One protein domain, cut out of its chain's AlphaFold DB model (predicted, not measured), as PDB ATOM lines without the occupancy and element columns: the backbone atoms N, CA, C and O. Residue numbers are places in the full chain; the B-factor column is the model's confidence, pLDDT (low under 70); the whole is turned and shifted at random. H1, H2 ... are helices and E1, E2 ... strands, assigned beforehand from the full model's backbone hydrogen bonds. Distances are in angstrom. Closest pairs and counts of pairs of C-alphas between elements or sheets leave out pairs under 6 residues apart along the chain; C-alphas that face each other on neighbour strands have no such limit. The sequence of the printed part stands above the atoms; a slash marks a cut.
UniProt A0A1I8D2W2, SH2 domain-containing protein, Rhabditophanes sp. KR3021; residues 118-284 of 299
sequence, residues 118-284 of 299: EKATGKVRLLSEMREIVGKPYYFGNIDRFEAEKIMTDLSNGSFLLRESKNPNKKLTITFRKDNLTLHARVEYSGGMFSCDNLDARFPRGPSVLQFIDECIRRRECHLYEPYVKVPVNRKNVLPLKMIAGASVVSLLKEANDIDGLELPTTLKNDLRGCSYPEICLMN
ATOM      1  N   GLU A 118     374.428  84.354 148.955       58.38
ATOM      2  CA  GLU A 118     373.016  84.562 149.281       58.38
ATOM      3  C   GLU A 118     372.316  85.147 148.051       58.38
ATOM      4  O   GLU A 118     372.540  86.299 147.671       58.38
ATOM      5  N   LYS A 119     371.468  84.347 147.405       59.09
ATOM      6  CA  LYS A 119     370.663  84.788 146.271       59.09
ATOM      7  C   LYS A 119     369.197  84.774 146.667       59.09
ATOM      8  O   LYS A 119     368.647  83.740 147.043       59.09
ATOM      9  N   ALA A 120     368.550  85.931 146.556       63.56
ATOM     10  CA  ALA A 120     367.103  86.005 146.675       63.56
ATOM     11  C   ALA A 120     366.476  85.156 145.563       63.56
ATOM     12  O   ALA A 120     366.788  85.327 144.384       63.56
ATOM     13  N   THR A 121     365.593  84.238 145.940       65.81
ATOM     14  CA  THR A 121     364.887  83.367 144.986       65.81
ATOM     15  C   THR A 121     363.780  84.098 144.228       65.81
ATOM     16  O   THR A 121     363.245  83.573 143.258       65.81
ATOM     17  N   GLY A 122     363.404  85.295 144.689       66.81
ATOM     18  CA  GLY A 122     362.195  86.000 144.260       66.81
ATOM     19  C   GLY A 122     360.924  85.492 144.947       66.81
ATOM     20  O   GLY A 122     359.902  86.172 144.903       66.81
ATOM     21  N   LYS A 123     360.986  84.349 145.643       73.44
ATOM     22  CA  LYS A 123     359.878  83.839 146.446       73.44
ATOM     23  C   LYS A 123     359.814  84.586 147.772       73.44
ATOM     24  O   LYS A 123     360.830  84.874 148.404       73.44
ATOM     25  N   VAL A 124     358.598  84.924 148.181       80.06
ATOM     26  CA  VAL A 124     358.327  85.671 149.408       80.06
ATOM     27  C   VAL A 124     357.369  84.854 150.261       80.06
ATOM     28  O   VAL A 124     356.290  84.472 149.815       80.06
ATOM     29  N   ARG A 125     357.754  84.599 151.509       83.81
ATOM     30  CA  ARG A 125     356.934  83.908 152.497       83.81
ATOM     31  C   ARG A 125     356.175  84.924 153.335       83.81
ATOM     32  O   ARG A 125     356.783  85.746 154.009       83.81
ATOM     33  N   LEU A 126     354.851  84.862 153.333       85.88
ATOM     34  CA  LEU A 126     354.049  85.620 154.287       85.88
ATOM     35  C   LEU A 126     354.120  84.955 155.673       85.88
ATOM     36  O   LEU A 126     353.986  83.733 155.771       85.88
ATOM     37  N   LEU A 127     354.330  85.737 156.737       87.12
ATOM     38  CA  LEU A 127     354.247  85.224 158.106       87.12
ATOM     39  C   LEU A 127     352.784  85.070 158.522       87.12
ATOM     40  O   LEU A 127     352.210  85.961 159.142       87.12
ATOM     41  N   SER A 128     352.178  83.925 158.211       84.12
ATOM     42  CA  SER A 128     350.805  83.628 158.644       84.12
ATOM     43  C   SER A 128     350.668  83.626 160.174       84.12
ATOM     44  O   SER A 128     349.619  83.985 160.693       84.12
ATOM     45  N   GLU A 129     351.753  83.320 160.895       91.12
ATOM     46  CA  GLU A 129     351.807  83.334 162.365       91.12
ATOM     47  C   GLU A 129     351.980  84.738 162.991       91.12
ATOM     48  O   GLU A 129     352.278  84.887 164.181       91.12
ATOM     49  N   MET A 130     351.870  85.810 162.195       91.12
ATOM     50  CA  MET A 130     352.119  87.168 162.687       91.12
ATOM     51  C   MET A 130     351.161  87.556 163.821       91.12
ATOM     52  O   MET A 130     351.541  88.289 164.737       91.12
ATOM     53  N   ARG A 131     349.926  87.042 163.794       94.00
ATOM     54  CA  ARG A 131     348.940  87.256 164.859       94.00
ATOM     55  C   ARG A 131     349.428  86.681 166.189       94.00
ATOM     56  O   ARG A 131     349.339  87.358 167.214       94.00
ATOM     57  N   GLU A 132     349.969  85.467 166.183       95.50
ATOM     58  CA  GLU A 132     350.533  84.830 167.367       95.50
ATOM     59  C   GLU A 132     351.784  85.572 167.846       95.50
ATOM     60  O   GLU A 132     351.906  85.819 169.047       95.50
ATOM     61  N   ILE A 133     352.671  85.995 166.933       94.88
ATOM     62  CA  ILE A 133     353.867  86.795 167.258       94.88
ATOM     63  C   ILE A 133     353.480  88.087 167.986       94.88
ATOM     64  O   ILE A 133     354.018  88.369 169.055       94.88
ATOM     65  N   VAL A 134     352.514  88.843 167.453       94.31
ATOM     66  CA  VAL A 134     351.991  90.071 168.082       94.31
ATOM     67  C   VAL A 134     351.424  89.792 169.480       94.31
ATOM     68  O   VAL A 134     351.569  90.612 170.394       94.31
ATOM     69  N   GLY A 135     350.829  88.615 169.682       94.94
ATOM     70  CA  GLY A 135     350.333  88.165 170.980       94.94
ATOM     71  C   GLY A 135     351.430  87.911 172.021       94.94
ATOM     72  O   GLY A 135     351.199  88.127 173.211       94.94
ATOM     73  N   LYS A 136     352.642  87.511 171.614       97.19
ATOM     74  CA  LYS A 136     353.727  87.159 172.548       97.19
ATOM     75  C   LYS A 136     354.250  88.386 173.291       97.19
ATOM     76  O   LYS A 136     354.684  89.311 172.617       97.19
ATOM     77  N   PRO A 137     354.312  88.413 174.637       96.81
ATOM     78  CA  PRO A 137     354.689  89.603 175.416       96.81
ATOM     79  C   PRO A 137     356.126  90.083 175.166       96.81
ATOM     80  O   PRO A 137     356.419  91.254 175.380       96.81
ATOM     81  N   TYR A 138     357.003  89.212 174.668       97.00
ATOM     82  CA  TYR A 138     358.380  89.550 174.305       97.00
ATOM     83  C   TYR A 138     358.544  90.134 172.899       97.00
ATOM     84  O   TYR A 138     359.667  90.434 172.501       97.00
ATOM     85  N   TYR A 139     357.462  90.296 172.132       96.62
ATOM     86  CA  TYR A 139     357.488  91.016 170.862       96.62
ATOM     87  C   TYR A 139     357.197  92.507 171.083       96.62
ATOM     88  O   TYR A 139     356.148  92.872 171.620       96.62
ATOM     89  N   PHE A 140     358.129  93.368 170.675       95.56
ATOM     90  CA  PHE A 140     358.094  94.820 170.897       95.56
ATOM     91  C   PHE A 140     357.679  95.621 169.657       95.56
ATOM     92  O   PHE A 140     357.597  96.845 169.723       95.56
ATOM     93  N   GLY A 141     357.392  94.961 168.533       92.06
ATOM     94  CA  GLY A 141     357.055  95.663 167.297       92.06
ATOM     95  C   GLY A 141     358.242  96.426 166.717       92.06
ATOM     96  O   GLY A 141     359.391  95.985 166.804       92.06
ATOM     97  N   ASN A 142     357.951  97.576 166.113       89.00
ATOM     98  CA  ASN A 142     358.936  98.444 165.479       89.00
ATOM     99  C   ASN A 142     359.624  99.349 166.507       89.00
ATOM    100  O   ASN A 142     359.352 100.547 166.574       89.00
ATOM    101  N   ILE A 143     360.498  98.746 167.309       89.50
ATOM    102  CA  ILE A 143     361.500  99.471 168.089       89.50
ATOM    103  C   ILE A 143     362.857  99.353 167.410       89.50
ATOM    104  O   ILE A 143     363.193  98.341 166.780       89.50
ATOM    105  N   ASP A 144     363.661 100.390 167.543       84.94
ATOM    106  CA  ASP A 144     364.975 100.409 166.942       84.94
ATOM    107  C   ASP A 144     366.052  99.762 167.804       84.94
ATOM    108  O   ASP A 144     365.808  99.188 168.865       84.94
ATOM    109  N   ARG A 145     367.273  99.765 167.269       85.06
ATOM    110  CA  ARG A 145     368.411  99.147 167.934       85.06
ATOM    111  C   ARG A 145     368.702  99.805 169.286       85.06
ATOM    112  O   ARG A 145     368.928  99.081 170.247       85.06
ATOM    113  N   PHE A 146     368.694 101.133 169.346       86.00
ATOM    114  CA  PHE A 146     369.050 101.890 170.542       86.00
ATOM    115  C   PHE A 146     367.958 101.771 171.606       86.00
ATOM    116  O   PHE A 146     368.255 101.571 172.782       86.00
ATOM    117  N   GLU A 147     366.688 101.814 171.194       90.50
ATOM    118  CA  GLU A 147     365.551 101.550 172.081       90.50
ATOM    119  C   GLU A 147     365.636 100.147 172.690       90.50
ATOM    120  O   GLU A 147     365.456  99.981 173.896       90.50
ATOM    121  N   ALA A 148     365.970  99.144 171.872       91.88
ATOM    122  CA  ALA A 148     366.177  97.784 172.347       91.88
ATOM    123  C   ALA A 148     367.370  97.688 173.306       91.88
ATOM    124  O   ALA A 148     367.231  97.095 174.367       91.88
ATOM    125  N   GLU A 149     368.520  98.285 172.985       89.81
ATOM    126  CA  GLU A 149     369.691  98.287 173.873       89.81
ATOM    127  C   GLU A 149     369.365  98.896 175.243       89.81
ATOM    128  O   GLU A 149     369.701  98.286 176.255       89.81
ATOM    129  N   LYS A 150     368.611 100.002 175.278       92.38
ATOM    130  CA  LYS A 150     368.139 100.636 176.517       92.38
ATOM    131  C   LYS A 150     367.202  99.746 177.338       92.38
ATOM    132  O   LYS A 150     367.268  99.754 178.562       92.38
ATOM    133  N   ILE A 151     366.311  98.991 176.689       94.94
ATOM    134  CA  ILE A 151     365.433  98.025 177.378       94.94
ATOM    135  C   ILE A 151     366.258  96.894 178.005       94.94
ATOM    136  O   ILE A 151     365.879  96.359 179.043       94.94
ATOM    137  N   MET A 152     367.369  96.527 177.367       93.12
ATOM    138  CA  MET A 152     368.207  95.393 177.755       93.12
ATOM    139  C   MET A 152     369.283  95.745 178.784       93.12
ATOM    140  O   MET A 152     369.919  94.835 179.321       93.12
ATOM    141  N   THR A 153     369.501  97.036 179.048       91.12
ATOM    142  CA  THR A 153     370.424  97.528 180.076       91.12
ATOM    143  C   THR A 153     370.104  96.888 181.427       91.12
ATOM    144  O   THR A 153     368.941  96.755 181.803       91.12
ATOM    145  N   ASP A 154     371.146  96.439 182.126       87.62
ATOM    146  CA  ASP A 154     371.087  95.797 183.449       87.62
ATOM    147  C   ASP A 154     370.256  94.506 183.552       87.62
ATOM    148  O   ASP A 154     370.093  93.950 184.640       87.62
ATOM    149  N   LEU A 155     369.779  93.954 182.432       94.19
ATOM    150  CA  LEU A 155     369.107  92.659 182.437       94.19
ATOM    151  C   LEU A 155     370.106  91.499 182.539       94.19
ATOM    152  O   LEU A 155     371.252  91.565 182.072       94.19
ATOM    153  N   SER A 156     369.648  90.387 183.114       93.94
ATOM    154  CA  SER A 156     370.448  89.172 183.275       93.94
ATOM    155  C   SER A 156     370.860  88.561 181.938       93.94
ATOM    156  O   SER A 156     370.176  88.707 180.919       93.94
ATOM    157  N   ASN A 157     371.954  87.800 181.969       90.62
ATOM    158  CA  ASN A 157     372.389  86.971 180.853       90.62
ATOM    159  C   ASN A 157     371.235  86.078 180.355       90.62
ATOM    160  O   ASN A 157     370.489  85.519 181.159       90.62
ATOM    161  N   GLY A 158     371.065  85.963 179.042       91.31
ATOM    162  CA  GLY A 158     369.995  85.180 178.421       91.31
ATOM    163  C   GLY A 158     368.651  85.899 178.302       91.31
ATOM    164  O   GLY A 158     367.732  85.351 177.688       91.31
ATOM    165  N   SER A 159     368.518  87.113 178.848       96.56
ATOM    166  CA  SER A 159     367.353  87.969 178.590       96.56
ATOM    167  C   SER A 159     367.233  88.249 177.096       96.56
ATOM    168  O   SER A 159     368.253  88.492 176.448       96.56
ATOM    169  N   PHE A 160     366.022  88.238 176.540       97.62
ATOM    170  CA  PHE A 160     365.799  88.530 175.124       97.62
ATOM    171  C   PHE A 160     364.462  89.213 174.833       97.62
ATOM    172  O   PHE A 160     363.484  89.055 175.560       97.62
ATOM    173  N   LEU A 161     364.406  89.909 173.701       97.56
ATOM    174  CA  LEU A 161     363.185  90.413 173.086       97.56
ATOM    175  C   LEU A 161     363.209  90.210 171.570       97.56
ATOM    176  O   LEU A 161     364.272  90.141 170.949       97.56
ATOM    177  N   LEU A 162     362.026  90.139 170.969       96.44
ATOM    178  CA  LEU A 162     361.826  90.096 169.526       96.44
ATOM    179  C   LEU A 162     361.332  91.465 169.054       96.44
ATOM    180  O   LEU A 162     360.411  92.039 169.632       96.44
ATOM    181  N   ARG A 163     361.923  91.989 167.989       93.69
ATOM    182  CA  ARG A 163     361.525  93.273 167.405       93.69
ATOM    183  C   ARG A 163     361.617  93.242 165.898       93.69
ATOM    184  O   ARG A 163     362.314  92.399 165.332       93.69
ATOM    185  N   GLU A 164     360.971  94.200 165.260       87.56
ATOM    186  CA  GLU A 164     361.204  94.455 163.850       87.56
ATOM    187  C   GLU A 164     362.573  95.113 163.635       87.56
ATOM    188  O   GLU A 164     363.091  95.843 164.488       87.56
ATOM    189  N   SER A 165     363.210  94.824 162.504       73.69
ATOM    190  CA  SER A 165     364.446  95.494 162.111       73.69
ATOM    191  C   SER A 165     364.149  96.635 161.140       73.69
ATOM    192  O   SER A 165     363.383  96.484 160.197       73.69
ATOM    193  N   LYS A 166     364.835  97.772 161.325       68.00
ATOM    194  CA  LYS A 166     364.805  98.912 160.392       68.00
ATOM    195  C   LYS A 166     365.452  98.600 159.028       68.00
ATOM    196  O   LYS A 166     365.414  99.440 158.134       68.00
ATOM    197  N   ASN A 167     366.087  97.435 158.857       64.38
ATOM    198  CA  ASN A 167     366.624  97.008 157.568       64.38
ATOM    199  C   ASN A 167     365.494  96.403 156.710       64.38
ATOM    200  O   ASN A 167     364.930  95.389 157.119       64.38
ATOM    201  N   PRO A 168     365.211  96.945 155.511       56.16
ATOM    202  CA  PRO A 168     364.110  96.480 154.662       56.16
ATOM    203  C   PRO A 168     364.216  95.000 154.255       56.16
ATOM    204  O   PRO A 168     363.198  94.371 153.975       56.16
ATOM    205  N   ASN A 169     365.422  94.423 154.274       55.62
ATOM    206  CA  ASN A 169     365.662  93.037 153.869       55.62
ATOM    207  C   ASN A 169     365.541  92.027 155.022       55.62
ATOM    208  O   ASN A 169     365.580  90.826 154.774       55.62
ATOM    209  N   LYS A 170     365.454  92.477 156.283       64.38
ATOM    210  CA  LYS A 170     365.461  91.595 157.462       64.38
ATOM    211  C   LYS A 170     364.423  92.076 158.459       64.38
ATOM    212  O   LYS A 170     364.590  93.142 159.047       64.38
ATOM    213  N   LYS A 171     363.353  91.303 158.627       74.00
ATOM    214  CA  LYS A 171     362.130  91.820 159.247       74.00
ATOM    215  C   LYS A 171     362.078  91.648 160.748       74.00
ATOM    216  O   LYS A 171     361.745  92.613 161.413       74.00
ATOM    217  N   LEU A 172     362.491  90.507 161.289       89.19
ATOM    218  CA  LEU A 172     362.572  90.281 162.733       89.19
ATOM    219  C   LEU A 172     364.018  90.130 163.185       89.19
ATOM    220  O   LEU A 172     364.884  89.584 162.498       89.19
ATOM    221  N   THR A 173     364.283  90.657 164.368       91.62
ATOM    222  CA  THR A 173     365.572  90.614 165.040       91.62
ATOM    223  C   THR A 173     365.346  90.246 166.493       91.62
ATOM    224  O   THR A 173     364.553  90.878 167.191       91.62
ATOM    225  N   ILE A 174     366.072  89.235 166.948       94.25
ATOM    226  CA  ILE A 174     366.174  88.880 168.354       94.25
ATOM    227  C   ILE A 174     367.264  89.759 168.950       94.25
ATOM    228  O   ILE A 174     368.410  89.720 168.511       94.25
ATOM    229  N   THR A 175     366.909  90.574 169.934       93.94
ATOM    230  CA  THR A 175     367.890  91.277 170.763       93.94
ATOM    231  C   THR A 175     368.037  90.509 172.061       93.94
ATOM    232  O   THR A 175     367.030  90.177 172.678       93.94
ATOM    233  N   PHE A 176     369.261  90.198 172.466       93.88
ATOM    234  CA  PHE A 176     369.517  89.354 173.627       93.88
ATOM    235  C   PHE A 176     370.746  89.815 174.406       93.88
ATOM    236  O   PHE A 176     371.612  90.514 173.878       93.88
ATOM    237  N   ARG A 177     370.806  89.424 175.677       91.06
ATOM    238  CA  ARG A 177     371.934  89.670 176.573       91.06
ATOM    239  C   ARG A 177     372.816  88.433 176.634       91.06
ATOM    240  O   ARG A 177     372.327  87.354 176.963       91.06
ATOM    241  N   LYS A 178     374.102  88.595 176.335       84.12
ATOM    242  CA  LYS A 178     375.116  87.546 176.452       84.12
ATOM    243  C   LYS A 178     376.401  88.091 177.056       84.12
ATOM    244  O   LYS A 178     376.917  89.066 176.530       84.12
ATOM    245  N   ASP A 179     376.904  87.481 178.127       80.19
ATOM    246  CA  ASP A 179     378.195  87.831 178.749       80.19
ATOM    247  C   ASP A 179     378.328  89.336 179.041       80.19
ATOM    248  O   ASP A 179     379.330  89.977 178.750       80.19
ATOM    249  N   ASN A 180     377.261  89.916 179.593       75.06
ATOM    250  CA  ASN A 180     377.119  91.350 179.844       75.06
ATOM    251  C   ASN A 180     377.137  92.267 178.610       75.06
ATOM    252  O   ASN A 180     377.200  93.487 178.762       75.06
ATOM    253  N   LEU A 181     376.932  91.721 177.415       80.56
ATOM    254  CA  LEU A 181     376.757  92.468 176.174       80.56
ATOM    255  C   LEU A 181     375.316  92.365 175.678       80.56
ATOM    256  O   LEU A 181     374.676  91.321 175.803       80.56
ATOM    257  N   THR A 182     374.814  93.437 175.071       83.69
ATOM    258  CA  THR A 182     373.582  93.386 174.277       83.69
ATOM    259  C   THR A 182     373.943  93.131 172.818       83.69
ATOM    260  O   THR A 182     374.765  93.843 172.241       83.69
ATOM    261  N   LEU A 183     373.343  92.097 172.236       86.06
ATOM    262  CA  LEU A 183     373.617  91.609 170.889       86.06
ATOM    263  C   LEU A 183     372.318  91.473 170.094       86.06
ATOM    264  O   LEU A 183     371.230  91.352 170.662       86.06
ATOM    265  N   HIS A 184     372.428  91.458 168.766       87.62
ATOM    266  CA  HIS A 184     371.286  91.337 167.868       87.62
ATOM    267  C   HIS A 184     371.512  90.218 166.852       87.62
ATOM    268  O   HIS A 184     372.501  90.204 166.124       87.62
ATOM    269  N   ALA A 185     370.562  89.298 166.747       87.31
ATOM    270  CA  ALA A 185     370.561  88.266 165.723       87.31
ATOM    271  C   ALA A 185     369.346  88.451 164.816       87.31
ATOM    272  O   ALA A 185     368.211  88.569 165.279       87.31
ATOM    273  N   ARG A 186     369.583  88.523 163.507       86.75
ATOM    274  CA  ARG A 186     368.495  88.597 162.529       86.75
ATOM    275  C   ARG A 186     367.912  87.209 162.336       86.75
ATOM    276  O   ARG A 186     368.656  86.237 162.311       86.75
ATOM    277  N   VAL A 187     366.597  87.143 162.199       88.06
ATOM    278  CA  VAL A 187     365.921  85.914 161.792       88.06
ATOM    279  C   VAL A 187     365.894  85.892 160.271       88.06
ATOM    280  O   VAL A 187     365.508  86.879 159.644       88.06
ATOM    281  N   GLU A 188     366.318  84.786 159.685       84.81
ATOM    282  CA  GLU A 188     366.422  84.573 158.245       84.81
ATOM    283  C   GLU A 188     365.602  83.352 157.850       84.81
ATOM    284  O   GLU A 188     365.507  82.401 158.620       84.81
ATOM    285  N   TYR A 189     365.034  83.372 156.644       83.81
ATOM    286  CA  TYR A 189     364.220  82.283 156.113       83.81
ATOM    287  C   TYR A 189     364.895  81.664 154.886       83.81
ATOM    288  O   TYR A 189     365.152  82.356 153.897       83.81
ATOM    289  N   SER A 190     365.195  80.370 154.962       82.06
ATOM    290  CA  SER A 190     365.840  79.611 153.889       82.06
ATOM    291  C   SER A 190     365.430  78.144 153.953       82.06
ATOM    292  O   SER A 190     365.350  77.571 155.040       82.06
ATOM    293  N   GLY A 191     365.146  77.541 152.795       79.44
ATOM    294  CA  GLY A 191     364.816  76.117 152.689       79.44
ATOM    295  C   GLY A 191     363.653  75.686 153.587       79.44
ATOM    296  O   GLY A 191     363.716  74.640 154.223       79.44
ATOM    297  N   GLY A 192     362.619  76.525 153.702       84.56
ATOM    298  CA  GLY A 192     361.452  76.235 154.544       84.56
ATOM    299  C   GLY A 192     361.641  76.481 156.044       84.56
ATOM    300  O   GLY A 192     360.694  76.288 156.800       84.56
ATOM    301  N   MET A 193     362.821  76.924 156.486       88.88
ATOM    302  CA  MET A 193     363.167  77.043 157.902       88.88
ATOM    303  C   MET A 193     363.598  78.467 158.272       88.88
ATOM    304  O   MET A 193     364.233  79.176 157.490       88.88
ATOM    305  N   PHE A 194     363.276  78.874 159.498       89.88
ATOM    306  CA  PHE A 194     363.775  80.075 160.158       89.88
ATOM    307  C   PHE A 194     364.993  79.746 161.024       89.88
ATOM    308  O   PHE A 194     364.966  78.779 161.783       89.88
ATOM    309  N   SER A 195     366.036  80.572 160.936       89.06
ATOM    310  CA  SER A 195     367.265  80.471 161.736       89.06
ATOM    311  C   SER A 195     367.898  81.850 161.938       89.06
ATOM    312  O   SER A 195     367.578  82.800 161.223       89.06
ATOM    313  N   CYS A 196     368.850  81.959 162.867       83.25
ATOM    314  CA  CYS A 196     369.795  83.085 162.898       83.25
ATOM    315  C   CYS A 196     371.041  82.863 162.033       83.25
ATOM    316  O   CYS A 196     371.749  83.824 161.740       83.25
ATOM    317  N   ASP A 197     371.298  81.619 161.630       77.12
ATOM    318  CA  ASP A 197     372.320  81.268 160.650       77.12
ATOM    319  C   ASP A 197     371.852  80.056 159.829       77.12
ATOM    320  O   ASP A 197     371.708  78.941 160.343       77.12
ATOM    321  N   ASN A 198     371.557  80.276 158.548       67.50
ATOM    322  CA  ASN A 198     371.103  79.219 157.639       67.50
ATOM    323  C   ASN A 198     372.255  78.405 157.030       67.50
ATOM    324  O   ASN A 198     372.010  77.343 156.459       67.50
ATOM    325  N   LEU A 199     373.505  78.850 157.191       65.44
ATOM    326  CA  LEU A 199     374.683  78.143 156.679       65.44
ATOM    327  C   LEU A 199     375.201  77.076 157.651       65.44
ATOM    328  O   LEU A 199     375.744  76.071 157.211       65.44
ATOM    329  N   ASP A 200     375.001  77.254 158.957       68.75
ATOM    330  CA  ASP A 200     375.425  76.283 159.971       68.75
ATOM    331  C   ASP A 200     374.223  75.457 160.461       68.75
ATOM    332  O   ASP A 200     373.313  75.975 161.115       68.75
ATOM    333  N   ALA A 201     374.198  74.163 160.123       69.50
ATOM    334  CA  ALA A 201     373.127  73.232 160.494       69.50
ATOM    335  C   ALA A 201     373.006  73.013 162.010       69.50
ATOM    336  O   ALA A 201     371.964  72.569 162.490       69.50
ATOM    337  N   ARG A 202     374.045  73.352 162.782       72.12
ATOM    338  CA  ARG A 202     374.022  73.233 164.242       72.12
ATOM    339  C   ARG A 202     373.204  74.334 164.894       72.12
ATOM    340  O   ARG A 202     372.804  74.151 166.042       72.12
ATOM    341  N   PHE A 203     372.937  75.449 164.211       77.81
ATOM    342  CA  PHE A 203     372.089  76.495 164.776       77.81
ATOM    343  C   PHE A 203     370.664  75.987 165.032       77.81
ATOM    344  O   PHE A 203     370.187  75.096 164.330       77.81
ATOM    345  N   PRO A 204     369.967  76.544 166.036       84.94
ATOM    346  CA  PRO A 204     368.536  76.322 166.205       84.94
ATOM    347  C   PRO A 204     367.790  76.693 164.917       84.94
ATOM    348  O   PRO A 204     368.086  77.731 164.322       84.94
ATOM    349  N   ARG A 205     366.826  75.871 164.499       89.62
ATOM    350  CA  ARG A 205     365.974  76.127 163.329       89.62
ATOM    351  C   ARG A 205     364.535  75.734 163.634       89.62
ATOM    352  O   ARG A 205     364.307  74.880 164.486       89.62
ATOM    353  N   GLY A 206     363.579  76.325 162.929       90.94
ATOM    354  CA  GLY A 206     362.176  75.920 163.016       90.94
ATOM    355  C   GLY A 206     361.379  76.294 161.767       90.94
ATOM    356  O   GLY A 206     361.731  77.263 161.100       90.94
ATOM    357  N   PRO A 207     360.291  75.579 161.443       91.50
ATOM    358  CA  PRO A 207     359.448  75.875 160.275       91.50
ATOM    359  C   PRO A 207     358.624  77.165 160.443       91.50
ATOM    360  O   PRO A 207     358.011  77.660 159.499       91.50
ATOM    361  N   SER A 208     358.605  77.714 161.658       92.69
ATOM    362  CA  SER A 208     357.949  78.960 162.035       92.69
ATOM    363  C   SER A 208     358.882  79.761 162.953       92.69
ATOM    364  O   SER A 208     359.734  79.186 163.637       92.69
ATOM    365  N   VAL A 209     358.745  81.085 162.980       92.88
ATOM    366  CA  VAL A 209     359.499  81.988 163.860       92.88
ATOM    367  C   VAL A 209     359.282  81.612 165.321       92.88
ATOM    368  O   VAL A 209     360.233  81.619 166.100       92.88
ATOM    369  N   LEU A 210     358.046  81.281 165.706       94.88
ATOM    370  CA  LEU A 210     357.743  80.890 167.080       94.88
ATOM    371  C   LEU A 210     358.405  79.563 167.449       94.88
ATOM    372  O   LEU A 210     359.062  79.500 168.484       94.88
ATOM    373  N   GLN A 211     358.323  78.553 166.581       94.62
ATOM    374  CA  GLN A 211     358.997  77.273 166.822       94.62
ATOM    375  C   GLN A 211     360.521  77.425 166.867       94.62
ATOM    376  O   GLN A 211     361.179  76.814 167.703       94.62
ATOM    377  N   PHE A 212     361.085  78.277 166.009       93.81
ATOM    378  CA  PHE A 212     362.502  78.621 166.052       93.81
ATOM    379  C   PHE A 212     362.898  79.252 167.400       93.81
ATOM    380  O   PHE A 212     363.888  78.840 168.003       93.81
ATOM    381  N   ILE A 213     362.118  80.212 167.908       94.81
ATOM    382  CA  ILE A 213     362.371  80.838 169.216       94.81
ATOM    383  C   ILE A 213     362.248  79.813 170.350       94.81
ATOM    384  O   ILE A 213     363.112  79.781 171.229       94.81
ATOM    385  N   ASP A 214     361.219  78.967 170.326       94.25
ATOM    386  CA  ASP A 214     361.022  77.915 171.326       94.25
ATOM    387  C   ASP A 214     362.216  76.943 171.342       94.25
ATOM    388  O   ASP A 214     362.719  76.587 172.410       94.25
ATOM    389  N   GLU A 215     362.753  76.591 170.171       91.81
ATOM    390  CA  GLU A 215     363.961  75.772 170.037       91.81
ATOM    391  C   GLU A 215     365.210  76.470 170.610       91.81
ATOM    392  O   GLU A 215     366.000  75.842 171.325       91.81
ATOM    393  N   CYS A 216     365.379  77.782 170.384       91.38
ATOM    394  CA  CYS A 216     366.450  78.561 171.018       91.38
ATOM    395  C   CYS A 216     366.357  78.534 172.555       91.38
ATOM    396  O   CYS A 216     367.374  78.384 173.244       91.38
ATOM    397  N   ILE A 217     365.143  78.661 173.102       93.00
ATOM    398  CA  ILE A 217     364.895  78.631 174.550       93.00
ATOM    399  C   ILE A 217     365.183  77.236 175.114       93.00
ATOM    400  O   ILE A 217     365.878  77.118 176.128       93.00
ATOM    401  N   ARG A 218     364.716  76.182 174.438       89.00
ATOM    402  CA  ARG A 218     364.806  74.783 174.881       89.00
ATOM    403  C   ARG A 218     366.239  74.259 174.979       89.00
ATOM    404  O   ARG A 218     366.546  73.469 175.874       89.00
ATOM    405  N   ARG A 219     367.124  74.664 174.065       84.00
ATOM    406  CA  ARG A 219     368.507  74.161 174.011       84.00
ATOM    407  C   ARG A 219     369.293  74.497 175.276       84.00
ATOM    408  O   ARG A 219     369.382  75.655 175.665       84.00
ATOM    409  N   ARG A 220     369.884  73.493 175.924       68.25
ATOM    410  CA  ARG A 220     370.646  73.687 177.175       68.25
ATOM    411  C   ARG A 220     372.030  74.281 176.939       68.25
ATOM    412  O   ARG A 220     372.505  75.067 177.752       68.25
ATOM    413  N   GLU A 221     372.639  73.928 175.816       66.00
ATOM    414  CA  GLU A 221     373.954  74.406 175.409       66.00
ATOM    415  C   GLU A 221     373.802  75.576 174.440       66.00
ATOM    416  O   GLU A 221     372.974  75.545 173.529       66.00
ATOM    417  N   CYS A 222     374.591  76.621 174.665       66.12
ATOM    418  CA  CYS A 222     374.703  77.767 173.779       66.12
ATOM    419  C   CYS A 222     376.185  77.976 173.498       66.12
ATOM    420  O   CYS A 222     376.946  78.345 174.394       66.12
ATOM    421  N   HIS A 223     376.602  77.757 172.258       65.69
ATOM    422  CA  HIS A 223     377.993  77.967 171.868       65.69
ATOM    423  C   HIS A 223     378.352  79.458 171.906       65.69
ATOM    424  O   HIS A 223     377.477  80.330 171.900       65.69
ATOM    425  N   LEU A 224     379.653  79.767 171.920       58.44
ATOM    426  CA  LEU A 224     380.183  81.131 172.075       58.44
ATOM    427  C   LEU A 224     379.566  82.140 171.086       58.44
ATOM    428  O   LEU A 224     379.277  83.269 171.470       58.44
ATOM    429  N   TYR A 225     379.238  81.708 169.868       65.00
ATOM    430  CA  TYR A 225     378.700  82.571 168.809       65.00
ATOM    431  C   TYR A 225     377.221  82.310 168.483       65.00
ATOM    432  O   TYR A 225     376.764  82.640 167.390       65.00
ATOM    433  N   GLU A 226     376.480  81.668 169.392       71.56
ATOM    434  CA  GLU A 226     375.027  81.477 169.273       71.56
ATOM    435  C   GLU A 226     374.259  82.545 170.052       71.56
ATOM    436  O   GLU A 226     374.739  82.996 171.107       71.56
ATOM    437  N   PRO A 227     373.051  82.906 169.576       80.38
ATOM    438  CA  PRO A 227     372.098  83.668 170.359       80.38
ATOM    439  C   PRO A 227     371.781  82.959 171.676       80.38
ATOM    440  O   PRO A 227     371.240  81.854 171.687       80.38
ATOM    441  N   TYR A 228     372.095  83.612 172.794       87.44
ATOM    442  CA  TYR A 228     371.733  83.109 174.115       87.44
ATOM    443  C   TYR A 228     370.347  83.637 174.485       87.44
ATOM    444  O   TYR A 228     370.196  84.735 175.012       87.44
ATOM    445  N   VAL A 229     369.323  82.865 174.126       92.56
ATOM    446  CA  VAL A 229     367.903  83.220 174.255       92.56
ATOM    447  C   VAL A 229     367.294  82.314 175.321       92.56
ATOM    448  O   VAL A 229     367.174  81.107 175.106       92.56
ATOM    449  N   LYS A 230     366.979  82.864 176.498       94.00
ATOM    450  CA  LYS A 230     366.482  82.086 177.649       94.00
ATOM    451  C   LYS A 230     365.291  82.716 178.343       94.00
ATOM    452  O   LYS A 230     364.290  82.044 178.555       94.00
ATOM    453  N   VAL A 231     365.402  83.990 178.703       95.94
ATOM    454  CA  VAL A 231     364.416  84.669 179.544       95.94
ATOM    455  C   VAL A 231     363.712  85.742 178.713       95.94
ATOM    456  O   VAL A 231     364.359  86.709 178.312       95.94
ATOM    457  N   PRO A 232     362.409  85.596 178.413       97.31
ATOM    458  CA  PRO A 232     361.688  86.605 177.653       97.31
ATOM    459  C   PRO A 232     361.535  87.889 178.471       97.31
ATOM    460  O   PRO A 232     361.087  87.866 179.618       97.31
ATOM    461  N   VAL A 233     361.872  89.022 177.864       98.00
ATOM    462  CA  VAL A 233     361.611  90.351 178.418       98.00
ATOM    463  C   VAL A 233     360.215  90.765 177.991       98.00
ATOM    464  O   VAL A 233     359.947  90.895 176.804       98.00
ATOM    465  N   ASN A 234     359.312  90.979 178.943       97.12
ATOM    466  CA  ASN A 234     357.925  91.316 178.626       97.12
ATOM    467  C   ASN A 234     357.753  92.824 178.419       97.12
ATOM    468  O   ASN A 234     358.148  93.633 179.265       97.12
ATOM    469  N   ARG A 235     357.106  93.210 177.316       95.44
ATOM    470  CA  ARG A 235     356.688  94.595 177.087       95.44
ATOM    471  C   ARG A 235     355.691  95.035 178.161       95.44
ATOM    472  O   ARG A 235     354.855  94.253 178.609       95.44
ATOM    473  N   LYS A 236     355.744  96.318 178.521       93.69
ATOM    474  CA  LYS A 236     354.793  96.944 179.459       93.69
ATOM    475  C   LYS A 236     353.656  97.694 178.761       93.69
ATOM    476  O   LYS A 236     352.634  97.962 179.379       93.69
ATOM    477  N   ASN A 237     353.833  98.016 177.480       91.38
ATOM    478  CA  ASN A 237     352.885  98.793 176.688       91.38
ATOM    479  C   ASN A 237     352.150  97.901 175.684       91.38
ATOM    480  O   ASN A 237     352.660  96.862 175.262       91.38
ATOM    481  N   VAL A 238     350.961  98.333 175.272       92.81
ATOM    482  CA  VAL A 238     350.214  97.697 174.182       92.81
ATOM    483  C   VAL A 238     350.778  98.111 172.823       92.81
ATOM    484  O   VAL A 238     351.281  99.222 172.657       92.81
ATOM    485  N   LEU A 239     350.700  97.206 171.847       94.62
ATOM    486  CA  LEU A 239     351.126  97.490 170.477       94.62
ATOM    487  C   LEU A 239     350.110  98.409 169.775       94.62
ATOM    488  O   LEU A 239     348.925  98.381 170.116       94.62
ATOM    489  N   PRO A 240     350.537  99.201 168.774       93.62
ATOM    490  CA  PRO A 240     349.625 100.041 168.007       93.62
ATOM    491  C   PRO A 240     348.503  99.224 167.354       93.62
ATOM    492  O   PRO A 240     348.761  98.179 166.754       93.62
ATOM    493  N   LEU A 241     347.266  99.736 167.384       94.44
ATOM    494  CA  LEU A 241     346.097  99.048 166.816       94.44
ATOM    495  C   LEU A 241     346.300  98.660 165.344       94.44
ATOM    496  O   LEU A 241     345.940  97.559 164.945       94.44
ATOM    497  N   LYS A 242     346.940  99.534 164.555       91.75
ATOM    498  CA  LYS A 242     347.276  99.273 163.147       91.75
ATOM    499  C   LYS A 242     348.104  97.994 162.970       91.75
ATOM    500  O   LYS A 242     347.841  97.226 162.052       91.75
ATOM    501  N   MET A 243     349.070  97.747 163.857       90.75
ATOM    502  CA  MET A 243     349.911  96.546 163.827       90.75
ATOM    503  C   MET A 243     349.108  95.299 164.205       90.75
ATOM    504  O   MET A 243     349.196  94.283 163.521       90.75
ATOM    505  N   ILE A 244     348.277  95.386 165.248       93.19
ATOM    506  CA  ILE A 244     347.426  94.271 165.695       93.19
ATOM    507  C   ILE A 244     346.407  93.887 164.609       93.19
ATOM    508  O   ILE A 244     346.242  92.707 164.289       93.19
ATOM    509  N   ALA A 245     345.751  94.882 164.009       93.75
ATOM    510  CA  ALA A 245     344.812  94.682 162.911       93.75
ATOM    511  C   ALA A 245     345.518  94.115 161.672       93.75
ATOM    512  O   ALA A 245     345.048  93.136 161.098       93.75
ATOM    513  N   GLY A 246     346.679  94.669 161.305       92.62
ATOM    514  CA  GLY A 246     347.466  94.191 160.169       92.62
ATOM    515  C   GLY A 246     347.899  92.733 160.319       92.62
ATOM    516  O   GLY A 246     347.701  91.942 159.401       92.62
ATOM    517  N   ALA A 247     348.390  92.346 161.497       92.38
ATOM    518  CA  ALA A 247     348.737  90.959 161.802       92.38
ATOM    519  C   ALA A 247     347.524  90.018 161.730       92.38
ATOM    520  O   ALA A 247     347.639  88.895 161.242       92.38
ATOM    521  N   SER A 248     346.353  90.490 162.165       93.31
ATOM    522  CA  SER A 248     345.105  89.726 162.074       93.31
ATOM    523  C   SER A 248     344.686  89.504 160.621       93.31
ATOM    524  O   SER A 248     344.353  88.381 160.258       93.31
ATOM    525  N   VAL A 249     344.767  90.534 159.770       93.00
ATOM    526  CA  VAL A 249     344.496  90.407 158.328       93.00
ATOM    527  C   VAL A 249     345.482  89.436 157.679       93.00
ATOM    528  O   VAL A 249     345.061  88.502 157.006       93.00
ATOM    529  N   VAL A 250     346.784  89.606 157.930       91.56
ATOM    530  CA  VAL A 250     347.846  88.749 157.377       91.56
ATOM    531  C   VAL A 250     347.660  87.279 157.763       91.56
ATOM    532  O   VAL A 250     347.890  86.411 156.927       91.56
ATOM    533  N   SER A 251     347.192  86.988 158.983       91.12
ATOM    534  CA  SER A 251     346.960  85.608 159.439       91.12
ATOM    535  C   SER A 251     345.873  84.850 158.667       91.12
ATOM    536  O   SER A 251     345.804  83.628 158.753       91.12
ATOM    537  N   LEU A 252     345.036  85.559 157.903       91.94
ATOM    538  CA  LEU A 252     343.971  84.973 157.086       91.94
ATOM    539  C   LEU A 252     344.391  84.740 155.627       91.94
ATOM    540  O   LEU A 252     343.651  84.109 154.875       91.94
ATOM    541  N   LEU A 253     345.553  85.251 155.216       91.38
ATOM    542  CA  LEU A 253     346.065  85.145 153.849       91.38
ATOM    543  C   LEU A 253     347.002  83.941 153.711       91.38
ATOM    544  O   LEU A 253     347.708  83.575 154.655       91.38
ATOM    545  N   LYS A 254     347.044  83.333 152.521       86.81
ATOM    546  CA  LYS A 254     347.914  82.179 152.246       86.81
ATOM    547  C   LYS A 254     349.256  82.633 151.686       86.81
ATOM    548  O   LYS A 254     350.310  82.165 152.128       86.81
ATOM    549  N   GLU A 255     349.215  83.572 150.748       86.38
ATOM    550  CA  GLU A 255     350.373  84.065 150.013       86.38
ATOM    551  C   GLU A 255     350.487  85.590 150.073       86.38
ATOM    552  O   GLU A 255     349.523  86.315 150.305       86.38
ATOM    553  N   ALA A 256     351.695  86.111 149.834       85.50
ATOM    554  CA  ALA A 256     351.927  87.556 149.827       85.50
ATOM    555  C   ALA A 256     351.172  88.278 148.692       85.50
ATOM    556  O   ALA A 256     350.838  89.454 148.841       85.50
ATOM    557  N   ASN A 257     350.887  87.579 147.589       88.44
ATOM    558  CA  ASN A 257     350.136  88.116 146.453       88.44
ATOM    559  C   ASN A 257     348.642  88.298 146.772       88.44
ATOM    560  O   ASN A 257     347.998  89.154 146.171       88.44
ATOM    561  N   ASP A 258     348.104  87.584 147.768       91.38
ATOM    562  CA  ASP A 258     346.701  87.731 148.188       91.38
ATOM    563  C   ASP A 258     346.406  89.146 148.721       91.38
ATOM    564  O   ASP A 258     345.266  89.608 148.695       91.38
ATOM    565  N   ILE A 259     347.441  89.879 149.160       91.56
ATOM    566  CA  ILE A 259     347.332  91.273 149.621       91.56
ATOM    567  C   ILE A 259     346.810  92.189 148.500       91.56
ATOM    568  O   ILE A 259     346.093  93.157 148.772       91.56
ATOM    569  N   ASP A 260     347.149  91.902 147.240       91.75
ATOM    570  CA  ASP A 260     346.718  92.715 146.103       91.75
ATOM    571  C   ASP A 260     345.214  92.630 145.847       91.75
ATOM    572  O   ASP A 260     344.627  93.628 145.418       91.75
ATOM    573  N   GLY A 261     344.585  91.508 146.201       92.50
ATOM    574  CA  GLY A 261     343.140  91.303 146.094       92.50
ATOM    575  C   GLY A 261     342.314  92.031 147.158       92.50
ATOM    576  O   GLY A 261     341.097  92.103 147.033       92.50
ATOM    577  N   LEU A 262     342.944  92.594 148.195       94.00
ATOM    578  CA  LEU A 262     342.225  93.316 149.246       94.00
ATOM    579  C   LEU A 262     341.705  94.669 148.741       94.00
ATOM    580  O   LEU A 262     342.431  95.427 148.093       94.00
ATOM    581  N   GLU A 263     340.485  95.039 149.121       95.56
ATOM    582  CA  GLU A 263     339.897  96.361 148.851       95.56
ATOM    583  C   GLU A 263     340.434  97.426 149.827       95.56
ATOM    584  O   GLU A 263     339.703  98.082 150.564       95.56
ATOM    585  N   LEU A 264     341.760  97.569 149.871       94.81
ATOM    586  CA  LEU A 264     342.467  98.507 150.739       94.81
ATOM    587  C   LEU A 264     343.279  99.516 149.915       94.81
ATOM    588  O   LEU A 264     343.823  99.156 148.865       94.81
ATOM    589  N   PRO A 265     343.453 100.757 150.407       96.19
ATOM    590  CA  PRO A 265     344.413 101.699 149.843       96.19
ATOM    591  C   PRO A 265     345.820 101.096 149.731       96.19
ATOM    592  O   PRO A 265     346.266 100.352 150.608       96.19
ATOM    593  N   THR A 266     346.562 101.480 148.688       93.44
ATOM    594  CA  THR A 266     347.922 100.974 148.410       93.44
ATOM    595  C   THR A 266     348.880 101.154 149.588       93.44
ATOM    596  O   THR A 266     349.744 100.312 149.823       93.44
ATOM    597  N   THR A 267     348.713 102.224 150.367       92.12
ATOM    598  CA  THR A 267     349.496 102.478 151.583       92.12
ATOM    599  C   THR A 267     349.322 101.366 152.615       92.12
ATOM    600  O   THR A 267     350.318 100.821 153.084       92.12
ATOM    601  N   LEU A 268     348.082 100.951 152.891       91.44
ATOM    602  CA  LEU A 268     347.799  99.850 153.812       91.44
ATOM    603  C   LEU A 268     348.264  98.507 153.247       91.44
ATOM    604  O   LEU A 268     348.824  97.707 153.989       91.44
ATOM    605  N   LYS A 269     348.123  98.272 151.936       92.44
ATOM    606  CA  LYS A 269     348.693  97.073 151.295       92.44
ATOM    607  C   LYS A 269     350.205  96.984 151.512       92.44
ATOM    608  O   LYS A 269     350.721  95.919 151.839       92.44
ATOM    609  N   ASN A 270     350.917  98.103 151.388       88.50
ATOM    610  CA  ASN A 270     352.359  98.158 151.634       88.50
ATOM    611  C   ASN A 270     352.714  97.899 153.103       88.50
ATOM    612  O   ASN A 270     353.689  97.196 153.367       88.50
ATOM    613  N   ASP A 271     351.907  98.390 154.046       86.44
ATOM    614  CA  ASP A 271     352.082  98.069 155.464       86.44
ATOM    615  C   ASP A 271     351.915  96.560 155.728       86.44
ATOM    616  O   ASP A 271     352.730  95.963 156.429       86.44
ATOM    617  N   LEU A 272     350.913  95.911 155.118       89.00
ATOM    618  CA  LEU A 272     350.685  94.463 155.257       89.00
ATOM    619  C   LEU A 272     351.826  93.635 154.658       89.00
ATOM    620  O   LEU A 272     352.264  92.652 155.261       89.00
ATOM    621  N   ARG A 273     352.388  94.073 153.522       86.31
ATOM    622  CA  ARG A 273     353.606  93.475 152.942       86.31
ATOM    623  C   ARG A 273     354.797  93.558 153.886       86.31
ATOM    624  O   ARG A 273     355.741  92.784 153.733       86.31
ATOM    625  N   GLY A 274     354.754  94.441 154.884       79.00
ATOM    626  CA  GLY A 274     355.662  94.486 156.024       79.00
ATOM    627  C   GLY A 274     355.793  93.149 156.760       79.00
ATOM    628  O   GLY A 274     356.869  92.874 157.265       79.00
ATOM    629  N   CYS A 275     354.822  92.238 156.684       74.62
ATOM    630  CA  CYS A 275     354.864  90.943 157.376       74.62
ATOM    631  C   CYS A 275     355.457  89.779 156.549       74.62
ATOM    632  O   CYS A 275     355.327  88.622 156.941       74.62
ATOM    633  N   SER A 276     356.089  90.045 155.399       76.81
ATOM    634  CA  SER A 276     356.618  88.985 154.515       76.81
ATOM    635  C   SER A 276     358.147  88.859 154.510       76.81
ATOM    636  O   SER A 276     358.848  89.859 154.592       76.81
ATOM    637  N   TYR A 277     358.687  87.657 154.337       74.06
ATOM    638  CA  TYR A 277     360.117  87.356 154.284       74.06
ATOM    639  C   TYR A 277     360.562  86.964 152.876       74.06
ATOM    640  O   TYR A 277     359.957  86.062 152.299       74.06
ATOM    641  N   PRO A 278     361.624  87.571 152.321       70.00
ATOM    642  CA  PRO A 278     362.231  87.039 151.111       70.00
ATOM    643  C   PRO A 278     362.882  85.688 151.426       70.00
ATOM    644  O   PRO A 278     363.624  85.562 152.399       70.00
ATOM    645  N   GLU A 279     362.606  84.681 150.603       71.75
ATOM    646  CA  GLU A 279     363.290  83.397 150.677       71.75
ATOM    647  C   GLU A 279     364.670  83.528 150.030       71.75
ATOM    648  O   GLU A 279     364.807  83.878 148.847       71.75
ATOM    649  N   ILE A 280     365.699  83.261 150.829       67.88
ATOM    650  CA  ILE A 280     367.092  83.305 150.399       67.88
ATOM    651  C   ILE A 280     367.548  81.871 150.146       67.88
ATOM    652  O   ILE A 280     367.427  81.014 151.020       67.88
ATOM    653  N   CYS A 281     368.107  81.620 148.965       62.50
ATOM    654  CA  CYS A 281     368.853  80.401 148.689       62.50
ATOM    655  C   CYS A 281     370.348  80.676 148.797       62.50
ATOM    656  O   CYS A 281     370.852  81.699 148.330       62.50
ATOM    657  N   LEU A 282     371.057  79.727 149.393       59.38
ATOM    658  CA  LEU A 282     372.508  79.734 149.481       59.38
ATOM    659  C   LEU A 282     373.033  78.947 148.282       59.38
ATOM    660  O   LEU A 282     372.776  77.752 148.167       59.38
ATOM    661  N   MET A 283     373.709  79.623 147.350       51.72
ATOM    662  CA  MET A 283     374.271  78.984 146.155       51.72
ATOM    663  C   MET A 283     375.786  78.935 146.238       51.72
ATOM    664  O   MET A 283     376.395  79.954 146.538       51.72
ATOM    665  N   ASN A 284     376.383  77.780 145.940       47.34
ATOM    666  CA  ASN A 284     377.834  77.632 145.848       47.34
ATOM    667  C   ASN A 284     378.367  78.326 144.571       47.34
ATOM    668  O   ASN A 284     377.739  78.250 143.517       47.34
TER     669      ASN A 284
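This is residues 118 to 284 of the 299 residues of the protein "SH2 domain-containing protein" of Rhabditophanes sp. KR3021 (UniProt A0A1I8D2W2). A small sheet of three strands, E2, E3 and E4, has H2 packed over one face; toward the other end of the long axis stand H4, H5 and H6, with the helical hairpin H5 and H6 farthest out, and H1 packs on H4 nearer the middle. Beside these two parts the first and last strands, E1 and E7, form a two-stranded ribbon, and the small hairpin E5 and E6, which continues from E4, packs on E7 through E5 and on H3 through E6. The printed part has 167 residues with six named helices and seven named strands, in the order E1, H1, H2, E2, E3, E4, E5, E6, H3, H4, H5, H6, E7. The class is mixed, helices and strands, and the three sheets, E2 - E3 - E4, E1 - E7 and E5 - E6, are antiparallel. The whole is compact, with a radius of gyration of the C-alphas of 15.9 A, and only just flat, spanning 49 by 44 by 24 A.

Begin at C-alpha 159, at (367.353, 87.969, 178.590), where E2 starts; it holds residues 159 to 164 and is 17.2 A long. E3, residues 172 to 178, runs back over 18.8 A, and E4, residues 181 to 186, covers 16.4 A. E5 is residues 188 to 190 and E6 residues 193 to 195. For the ribbon, find C-alpha 118 at (373.016, 84.562, 149.281): E1, residues 118 to 126, bends by 76 degrees at residue 122. E7, residues 276 to 284, runs 25.6 A to C-alpha 284 at (377.834, 77.632, 145.848). The helices are H1, residues 130 to 135; H2, 145 to 152; H3, 209 to 218, 14.2 A; H4, 241 to 250, 14.1 A; H5, 256 to 261; and H6, 266 to 273.

Look first at E2, E3 and E4, a meander, each strand the antiparallel neighbour of the one before. E2 and E3 form a hairpin, with N 161 and O 175 within hydrogen-bond range at 2.8 A. E3 and E4 form another, with N 176 and O 183 at 2.9 A. H2 is on this sheet at a height of 8.3 A, over E3 and, only just, over E4, with 3 of its C-alphas there; the closest C-alphas of H2 and E4 are those of Glu 149 and Thr 182, 6.3 A apart. E4 runs on into E5 at 35 degrees, and in the hairpin E5 and E6, N 188 and O 195 are 2.8 A apart. The closest C-alphas of E6 and H3 are those of Phe 194 and Val 209, 6.0 A apart. Those of E5 and E7 are Ser 190 and Ile 280, 5.2 A apart. E1 and E7 are antiparallel at 153 degrees, with N 125 and O 277 at 2.8 A. Among the helices, H1 and H4 touch at a steep tilt of 42 degrees, opposite ways, closest at the C-alphas of Arg 131 and Ala 247, 4.8 A. H4 and H6 touch at the C-alphas of Gly 246 and Leu 272, 5.9 A, about perpendicular, but only just, at 70.4 degrees. H5 and H6 form a helical hairpin at a shallow tilt of 27 degrees, closest at the C-alphas of Ile 259 and Lys 269, 6.2 A. In H1, H2, H3, H4 and H6 every O i to N i+4 pair is within hydrogen-bond range; in H5 0 of 2 are, beside 3 of 3 O i to N i+3 pairs.

The C-alphas farthest apart are those of Asp 179 and Glu 263, at 49.3 A. The printed part has no cut. The links E6 to H3, 13 residues, and H3 to H4, 22 residues, are long; in the latter, residues 231 to 232 pair in parallel with residues 159 to 160 of E2. The mean pLDDT of the printed part is 85.3; 25 residues are under 70, namely 118 to 122, 166 to 170, 198 to 201, 220 to 225 and 280 to 284.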